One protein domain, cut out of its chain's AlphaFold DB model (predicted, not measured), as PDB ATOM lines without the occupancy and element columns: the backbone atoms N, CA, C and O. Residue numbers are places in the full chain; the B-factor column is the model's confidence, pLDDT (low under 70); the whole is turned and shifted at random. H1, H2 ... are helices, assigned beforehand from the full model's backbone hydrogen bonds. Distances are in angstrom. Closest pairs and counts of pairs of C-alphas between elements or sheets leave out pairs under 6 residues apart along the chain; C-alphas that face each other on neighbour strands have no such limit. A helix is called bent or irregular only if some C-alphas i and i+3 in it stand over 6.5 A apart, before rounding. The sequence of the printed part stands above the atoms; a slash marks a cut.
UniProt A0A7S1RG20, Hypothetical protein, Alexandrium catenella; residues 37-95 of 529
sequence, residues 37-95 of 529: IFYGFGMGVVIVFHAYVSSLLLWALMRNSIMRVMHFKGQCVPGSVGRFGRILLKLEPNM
ATOM      1  N   ILE A  37     117.254 124.573 268.058       82.62
ATOM      2  CA  ILE A  37     117.768 125.895 267.668       82.62
ATOM      3  C   ILE A  37     119.258 125.807 267.302       82.62
ATOM      4  O   ILE A  37     119.650 126.299 266.244       82.62
ATOM      5  N   PHE A  38     120.083 125.135 268.115       83.62
ATOM      6  CA  PHE A  38     121.516 124.983 267.829       83.62
ATOM      7  C   PHE A  38     121.790 124.184 266.548       83.62
ATOM      8  O   PHE A  38     122.625 124.599 265.743       83.62
ATOM      9  N   TYR A  39     121.060 123.088 266.309       83.25
ATOM     10  CA  TYR A  39     121.208 122.314 265.069       83.25
ATOM     11  C   TYR A  39     120.781 123.125 263.832       83.25
ATOM     12  O   TYR A  39     121.502 123.164 262.832       83.25
ATOM     13  N   GLY A  40     119.653 123.844 263.918       86.12
ATOM     14  CA  GLY A  40     119.194 124.744 262.857       86.12
ATOM     15  C   GLY A  40     120.194 125.865 262.547       86.12
ATOM     16  O   GLY A  40     120.460 126.145 261.379       86.12
ATOM     17  N   PHE A  41     120.806 126.457 263.577       90.75
ATOM     18  CA  PHE A  41     121.851 127.470 263.416       90.75
ATOM     19  C   PHE A  41     123.110 126.902 262.740       90.75
ATOM     20  O   PHE A  41     123.600 127.487 261.775       90.75
ATOM     21  N   GLY A  42     123.598 125.738 263.188       87.88
ATOM     22  CA  GLY A  42     124.767 125.075 262.600       87.88
ATOM     23  C   GLY A  42     124.583 124.758 261.113       87.88
ATOM     24  O   GLY A  42     125.427 125.119 260.291       87.88
ATOM     25  N   MET A  43     123.437 124.174 260.745       88.75
ATOM     26  CA  MET A  43     123.086 123.930 259.340       88.75
ATOM     27  C   MET A  43     122.964 125.232 258.536       88.75
ATOM     28  O   MET A  43     123.444 125.299 257.403       88.75
ATOM     29  N   GLY A  44     122.395 126.290 259.125       91.25
ATOM     30  CA  GLY A  44     122.323 127.616 258.510       91.25
ATOM     31  C   GLY A  44     123.699 128.186 258.147       91.25
ATOM     32  O   GLY A  44     123.894 128.643 257.021       91.25
ATOM     33  N   VAL A  45     124.678 128.097 259.056       91.25
ATOM     34  CA  VAL A  45     126.059 128.557 258.808       91.25
ATOM     35  C   VAL A  45     126.717 127.776 257.663       91.25
ATOM     36  O   VAL A  45     127.316 128.388 256.777       91.25
ATOM     37  N   VAL A  46     126.567 126.446 257.627       87.31
ATOM     38  CA  VAL A  46     127.122 125.598 256.552       87.31
ATOM     39  C   VAL A  46     126.511 125.946 255.188       87.31
ATOM     40  O   VAL A  46     127.238 126.075 254.201       87.31
ATOM     41  N   ILE A  47     125.193 126.166 255.128       90.06
ATOM     42  CA  ILE A  47     124.485 126.559 253.898       90.06
ATOM     43  C   ILE A  47     124.956 127.936 253.407       90.06
ATOM     44  O   ILE A  47     125.272 128.090 252.224       90.06
ATOM     45  N   VAL A  48     125.069 128.927 254.300       92.81
ATOM     46  CA  VAL A  48     125.562 130.276 253.960       92.81
ATOM     47  C   VAL A  48     127.007 130.231 253.450       92.81
ATOM     48  O   VAL A  48     127.319 130.864 252.439       92.81
ATOM     49  N   PHE A  49     127.879 129.443 254.083       92.69
ATOM     50  CA  PHE A  49     129.264 129.276 253.636       92.69
ATOM     51  C   PHE A  49     129.352 128.627 252.245       92.69
ATOM     52  O   PHE A  49     130.069 129.125 251.374       92.69
ATOM     53  N   HIS A  50     128.575 127.569 251.985       89.00
ATOM     54  CA  HIS A  50     128.542 126.933 250.665       89.00
ATOM     55  C   HIS A  50     127.965 127.837 249.572       89.00
ATOM     56  O   HIS A  50     128.492 127.838 248.455       89.00
ATOM     57  N   ALA A  51     126.944 128.642 249.878       90.19
ATOM     58  CA  ALA A  51     126.436 129.654 248.955       90.19
ATOM     59  C   ALA A  51     127.520 130.698 248.617       90.19
ATOM     60  O   ALA A  51     127.740 131.003 247.442       90.19
ATOM     61  N   TYR A  52     128.262 131.178 249.622       93.44
ATOM     62  CA  TYR A  52     129.356 132.134 249.438       93.44
ATOM     63  C   TYR A  52     130.482 131.573 248.553       93.44
ATOM     64  O   TYR A  52     130.807 132.174 247.527       93.44
ATOM     65  N   VAL A  53     131.020 130.389 248.868       90.25
ATOM     66  CA  VAL A  53     132.076 129.739 248.062       90.25
ATOM     67  C   VAL A  53     131.608 129.480 246.624       90.25
ATOM     68  O   VAL A  53     132.346 129.753 245.674       90.25
ATOM     69  N   SER A  54     130.363 129.034 246.439       88.50
ATOM     70  CA  SER A  54     129.783 128.817 245.104       88.50
ATOM     71  C   SER A  54     129.669 130.120 244.306       88.50
ATOM     72  O   SER A  54     129.952 130.129 243.107       88.50
ATOM     73  N   SER A  55     129.323 131.234 244.961       88.94
ATOM     74  CA  SER A  55     129.248 132.554 244.324       88.94
ATOM     75  C   SER A  55     130.619 133.067 243.864       88.94
ATOM     76  O   SER A  55     130.733 133.585 242.752       88.94
ATOM     77  N   LEU A  56     131.679 132.838 244.652       88.81
ATOM     78  CA  LEU A  56     133.054 133.185 244.280       88.81
ATOM     79  C   LEU A  56     133.546 132.367 243.080       88.81
ATOM     80  O   LEU A  56     134.167 132.922 242.172       88.81
ATOM     81  N   LEU A  57     133.246 131.065 243.043       87.25
ATOM     82  CA  LEU A  57     133.607 130.196 241.919       87.25
ATOM     83  C   LEU A  57     132.853 130.581 240.640       87.25
ATOM     84  O   LEU A  57     133.463 130.672 239.574       87.25
ATOM     85  N   LEU A  58     131.551 130.866 240.741       88.06
ATOM     86  CA  LEU A  58     130.746 131.332 239.612       88.06
ATOM     87  C   LEU A  58     131.236 132.695 239.095       88.06
ATOM     88  O   LEU A  58     131.361 132.877 237.883       88.06
ATOM     89  N   TRP A  59     131.592 133.618 239.995       91.06
ATOM     90  CA  TRP A  59     132.195 134.902 239.639       91.06
ATOM     91  C   TRP A  59     133.548 134.725 238.938       91.06
ATOM     92  O   TRP A  59     133.770 135.323 237.889       91.06
ATOM     93  N   ALA A  60     134.436 133.868 239.452       84.25
ATOM     94  CA  ALA A  60     135.739 133.595 238.841       84.25
ATOM     95  C   ALA A  60     135.624 132.956 237.443       84.25
ATOM     96  O   ALA A  60     136.398 133.295 236.542       84.25
ATOM     97  N   LEU A  61     134.638 132.074 237.239       83.69
ATOM     98  CA  LEU A  61     134.323 131.504 235.929       83.69
ATOM     99  C   LEU A  61     133.779 132.576 234.976       83.69
ATOM    100  O   LEU A  61     134.367 132.780 233.915       83.69
ATOM    101  N   MET A  62     132.732 133.314 235.370       87.19
ATOM    102  CA  MET A  62     132.153 134.402 234.567       87.19
ATOM    103  C   MET A  62     133.207 135.455 234.199       87.19
ATOM    104  O   MET A  62     133.239 135.941 233.069       87.19
ATOM    105  N   ARG A  63     134.108 135.774 235.133       85.94
ATOM    106  CA  ARG A  63     135.241 136.676 234.932       85.94
ATOM    107  C   ARG A  63     136.170 136.194 233.820       85.94
ATOM    108  O   ARG A  63     136.477 136.944 232.897       85.94
ATOM    109  N   ASN A  64     136.609 134.941 233.875       77.75
ATOM    110  CA  ASN A  64     137.577 134.433 232.907       77.75
ATOM    111  C   ASN A  64     136.966 134.110 231.533       77.75
ATOM    112  O   ASN A  64     137.644 134.337 230.536       77.75
ATOM    113  N   SER A  65     135.718 133.631 231.454       77.81
ATOM    114  CA  SER A  65     135.096 133.229 230.179       77.81
ATOM    115  C   SER A  65     134.241 134.312 229.516       77.81
ATOM    116  O   SER A  65     134.301 134.475 228.301       77.81
ATOM    117  N   ILE A  66     133.452 135.071 230.284       81.19
ATOM    118  CA  ILE A  66     132.469 136.025 229.744       81.19
ATOM    119  C   ILE A  66     132.987 137.461 229.827       81.19
ATOM    120  O   ILE A  66     132.918 138.185 228.835       81.19
ATOM    121  N   MET A  67     133.528 137.885 230.975       79.75
ATOM    122  CA  MET A  67     133.989 139.269 231.154       79.75
ATOM    123  C   MET A  67     135.165 139.585 230.238       79.75
ATOM    124  O   MET A  67     135.090 140.588 229.543       79.75
ATOM    125  N   ARG A  68     136.189 138.720 230.142       75.31
ATOM    126  CA  ARG A  68     137.308 138.924 229.196       75.31
ATOM    127  C   ARG A  68     136.823 139.059 227.751       75.31
ATOM    128  O   ARG A  68     137.109 140.064 227.112       75.31
ATOM    129  N   VAL A  69     136.010 138.116 227.266       76.62
ATOM    130  CA  VAL A  69     135.492 138.120 225.883       76.62
ATOM    131  C   VAL A  69     134.575 139.318 225.609       76.62
ATOM    132  O   VAL A  69     134.591 139.867 224.506       76.62
ATOM    133  N   MET A  70     133.787 139.771 226.590       76.88
ATOM    134  CA  MET A  70     132.994 140.995 226.442       76.88
ATOM    135  C   MET A  70     133.814 142.274 226.605       76.88
ATOM    136  O   MET A  70     133.459 143.269 225.984       76.88
ATOM    137  N   HIS A  71     134.892 142.274 227.391       67.19
ATOM    138  CA  HIS A  71     135.786 143.420 227.587       67.19
ATOM    139  C   HIS A  71     136.584 143.665 226.315       67.19
ATOM    140  O   HIS A  71     136.576 144.777 225.792       67.19
ATOM    141  N   PHE A  72     137.116 142.578 225.758       68.81
ATOM    142  CA  PHE A  72     137.616 142.497 224.402       68.81
ATOM    143  C   PHE A  72     136.597 143.074 223.401       68.81
ATOM    144  O   PHE A  72     136.777 144.185 222.907       68.81
ATOM    145  N   LYS A  73     135.436 142.428 223.190       69.81
ATOM    146  CA  LYS A  73     134.400 142.941 222.264       69.81
ATOM    147  C   LYS A  73     133.999 144.401 222.537       69.81
ATOM    148  O   LYS A  73     133.679 145.121 221.597       69.81
ATOM    149  N   GLY A  74     134.036 144.856 223.789       64.38
ATOM    150  CA  GLY A  74     133.677 146.210 224.212       64.38
ATOM    151  C   GLY A  74     134.714 147.284 223.898       64.38
ATOM    152  O   GLY A  74     134.334 148.432 223.681       64.38
ATOM    153  N   GLN A  75     135.996 146.939 223.834       54.12
ATOM    154  CA  GLN A  75     137.059 147.850 223.398       54.12
ATOM    155  C   GLN A  75     137.123 147.896 221.864       54.12
ATOM    156  O   GLN A  75     137.184 148.963 221.244       54.12
ATOM    157  N   CYS A  76     136.987 146.722 221.256       50.69
ATOM    158  CA  CYS A  76     137.289 146.483 219.854       50.69
ATOM    159  C   CYS A  76     136.113 146.845 218.952       50.69
ATOM    160  O   CYS A  76     136.264 147.641 218.027       50.69
ATOM    161  N   VAL A  77     134.923 146.332 219.283       62.91
ATOM    162  CA  VAL A  77     133.667 146.532 218.549       62.91
ATOM    163  C   VAL A  77     132.556 146.947 219.537       62.91
ATOM    164  O   VAL A  77     131.575 146.217 219.709       62.91
ATOM    165  N   PRO A  78     132.664 148.115 220.212       51.72
ATOM    166  CA  PRO A  78     131.732 148.556 221.265       51.72
ATOM    167  C   PRO A  78     130.251 148.580 220.855       51.72
ATOM    168  O   PRO A  78     129.376 148.479 221.715       51.72
ATOM    169  N   GLY A  79     129.958 148.698 219.553       59.66
ATOM    170  CA  GLY A  79     128.601 148.591 219.010       59.66
ATOM    171  C   GLY A  79     127.991 147.187 219.123       59.66
ATOM    172  O   GLY A  79     126.791 147.071 219.348       59.66
ATOM    173  N   SER A  80     128.812 146.131 219.050       72.19
ATOM    174  CA  SER A  80     128.372 144.732 219.194       72.19
ATOM    175  C   SER A  80     127.970 144.370 220.628       72.19
ATOM    176  O   SER A  80     127.212 143.426 220.852       72.19
ATOM    177  N   VAL A  81     128.454 145.123 221.620       75.81
ATOM    178  CA  VAL A  81     128.189 144.835 223.030       75.81
ATOM    179  C   VAL A  81     126.839 145.424 223.433       75.81
ATOM    180  O   VAL A  81     126.664 146.640 223.578       75.81
ATOM    181  N   GLY A  82     125.861 144.541 223.644       88.56
ATOM    182  CA  GLY A  82     124.531 144.892 224.140       88.56
ATOM    183  C   GLY A  82     124.559 145.634 225.484       88.56
ATOM    184  O   GLY A  82     125.576 145.670 226.182       88.56
ATOM    185  N   ARG A  83     123.422 146.231 225.875       91.75
ATOM    186  CA  ARG A  83     123.319 147.058 227.101       91.75
ATOM    187  C   ARG A  83     123.831 146.321 228.347       91.75
ATOM    188  O   ARG A  83     124.545 146.920 229.142       91.75
ATOM    189  N   PHE A  84     123.517 145.029 228.469       85.50
ATOM    190  CA  PHE A  84     123.958 144.164 229.568       85.50
ATOM    191  C   PHE A  84     125.484 143.996 229.621       85.50
ATOM    192  O   PHE A  84     126.082 144.196 230.674       85.50
ATOM    193  N   GLY A  85     126.136 143.747 228.480       86.38
ATOM    194  CA  GLY A  85     127.598 143.705 228.413       86.38
ATOM    195  C   GLY A  85     128.224 145.032 228.847       86.38
ATOM    196  O   GLY A  85     129.094 145.046 229.707       86.38
ATOM    197  N   ARG A  86     127.691 146.172 228.388       84.19
ATOM    198  CA  ARG A  86     128.126 147.516 228.825       84.19
ATOM    199  C   ARG A  86     127.825 147.857 230.298       84.19
ATOM    200  O   ARG A  86     128.288 148.895 230.771       84.19
ATOM    201  N   ILE A  87     127.074 147.020 231.016       89.62
ATOM    202  CA  ILE A  87     126.927 147.074 232.480       89.62
ATOM    203  C   ILE A  87     127.970 146.165 233.136       89.62
ATOM    204  O   ILE A  87     128.680 146.625 234.025       89.62
ATOM    205  N   LEU A  88     128.132 144.929 232.651       83.81
ATOM    206  CA  LEU A  88     129.169 144.002 233.116       83.81
ATOM    207  C   LEU A  88     130.575 144.617 233.028       83.81
ATOM    208  O   LEU A  88     131.307 144.591 234.010       83.81
ATOM    209  N   LEU A  89     130.912 145.317 231.940       79.94
ATOM    210  CA  LEU A  89     132.204 146.012 231.800       79.94
ATOM    211  C   LEU A  89     132.443 147.169 232.781       79.94
ATOM    212  O   LEU A  89     133.557 147.675 232.855       79.94
ATOM    213  N   LYS A  90     131.432 147.602 233.543       85.31
ATOM    214  CA  LYS A  90     131.611 148.580 234.629       85.31
ATOM    215  C   LYS A  90     131.915 147.931 235.979       85.31
ATOM    216  O   LYS A  90     132.301 148.644 236.898       85.31
ATOM    217  N   LEU A  91     131.734 146.614 236.109       84.44
ATOM    218  CA  LEU A  91     131.986 145.876 237.350       84.44
ATOM    219  C   LEU A  91     133.461 145.480 237.532       84.44
ATOM    220  O   LEU A  91     133.837 145.074 238.628       84.44
ATOM    221  N   GLU A  92     134.304 145.611 236.503       79.19
ATOM    222  CA  GLU A  92     135.724 145.255 236.580       79.19
ATOM    223  C   GLU A  92     136.630 146.320 235.926       79.19
ATOM    224  O   GLU A  92     136.879 146.267 234.724       79.19
ATOM    225  N   PRO A  93     137.148 147.296 236.699       65.69
ATOM    226  CA  PRO A  93     137.933 148.413 236.161       65.69
ATOM    227  C   PRO A  93     139.439 148.128 235.978       65.69
ATOM    228  O   PRO A  93     140.161 149.010 235.519       65.69
ATOM    229  N   ASN A  94     139.934 146.941 236.353       64.69
ATOM    230  CA  ASN A  94     141.371 146.672 236.544       64.69
ATOM    231  C   ASN A  94     141.961 145.672 235.523       64.69
ATOM    232  O   ASN A  94     142.650 144.726 235.907       64.69
ATOM    233  N   MET A  95     141.705 145.882 234.229       62.44
ATOM    234  CA  MET A  95     142.413 145.210 233.124       62.44
ATOM    235  C   MET A  95     143.285 146.202 232.333       62.44
ATOM    236  O   MET A  95     142.957 147.380 232.198       62.44
TER     237      MET A  95
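What this domain is: This is residues 37 to 95 of the 529 residues of the protein "Hypothetical protein" of Alexandrium catenella (UniProt A0A7S1RG20). One very long helix, H1, makes the length of this domain, and a small head of loops with the four-residue helix H2 folds back beside its last part. The first part of H1, residues 37 to 58, sticks out free like an arm, and H1 has a kink of 35 degrees near residue 66, in the part beside which the head lies. The printed part has 59 residues with two named helices, H1 then H2, and no named strand; the class is all helix. The whole is extended, with a radius of gyration of the C-alphas of 17.2 A and spans of 55 by 18 by 16 A.

Where its parts are: H1 takes residues 37 to 76 and begins with C-alpha 37 at (117.768, 125.895, 267.668). It ends with C-alpha 76 at (137.289, 146.483, 219.854), 55.6 A from its first C-alpha. H1 is neither bent nor irregular, but only just: C-alphas 64 and 67 are 6.3 A apart. H2 takes residues 85 to 88, 5.0 A from first to last C-alpha, and begins with C-alpha 85 at (127.598, 143.705, 228.413).

How they stand to each other: H1 touches H2 with residues 67 to 74 alone. Their closest C-alphas, those of Met 70 and Gly 85, are 6.4 A apart. A short link of 8 residues joins the two helices. In H1, 33 of 36 pairs of O i and N i+4 are within hydrogen-bond range; H2 is too short for such a pair, and its one pair of O i and N i+3 is within range.

The domain as a whole: The two C-alphas farthest apart are those of Ile 37 and Val 77, at 55.6 A. Without residues 37 to 58, the body of 37 residues spans 26 by 16 by 15 A. The printed part has no cut. The mean pLDDT of the printed part is 80.7, and residues 71 to 79 and 93 to 95 are under 70.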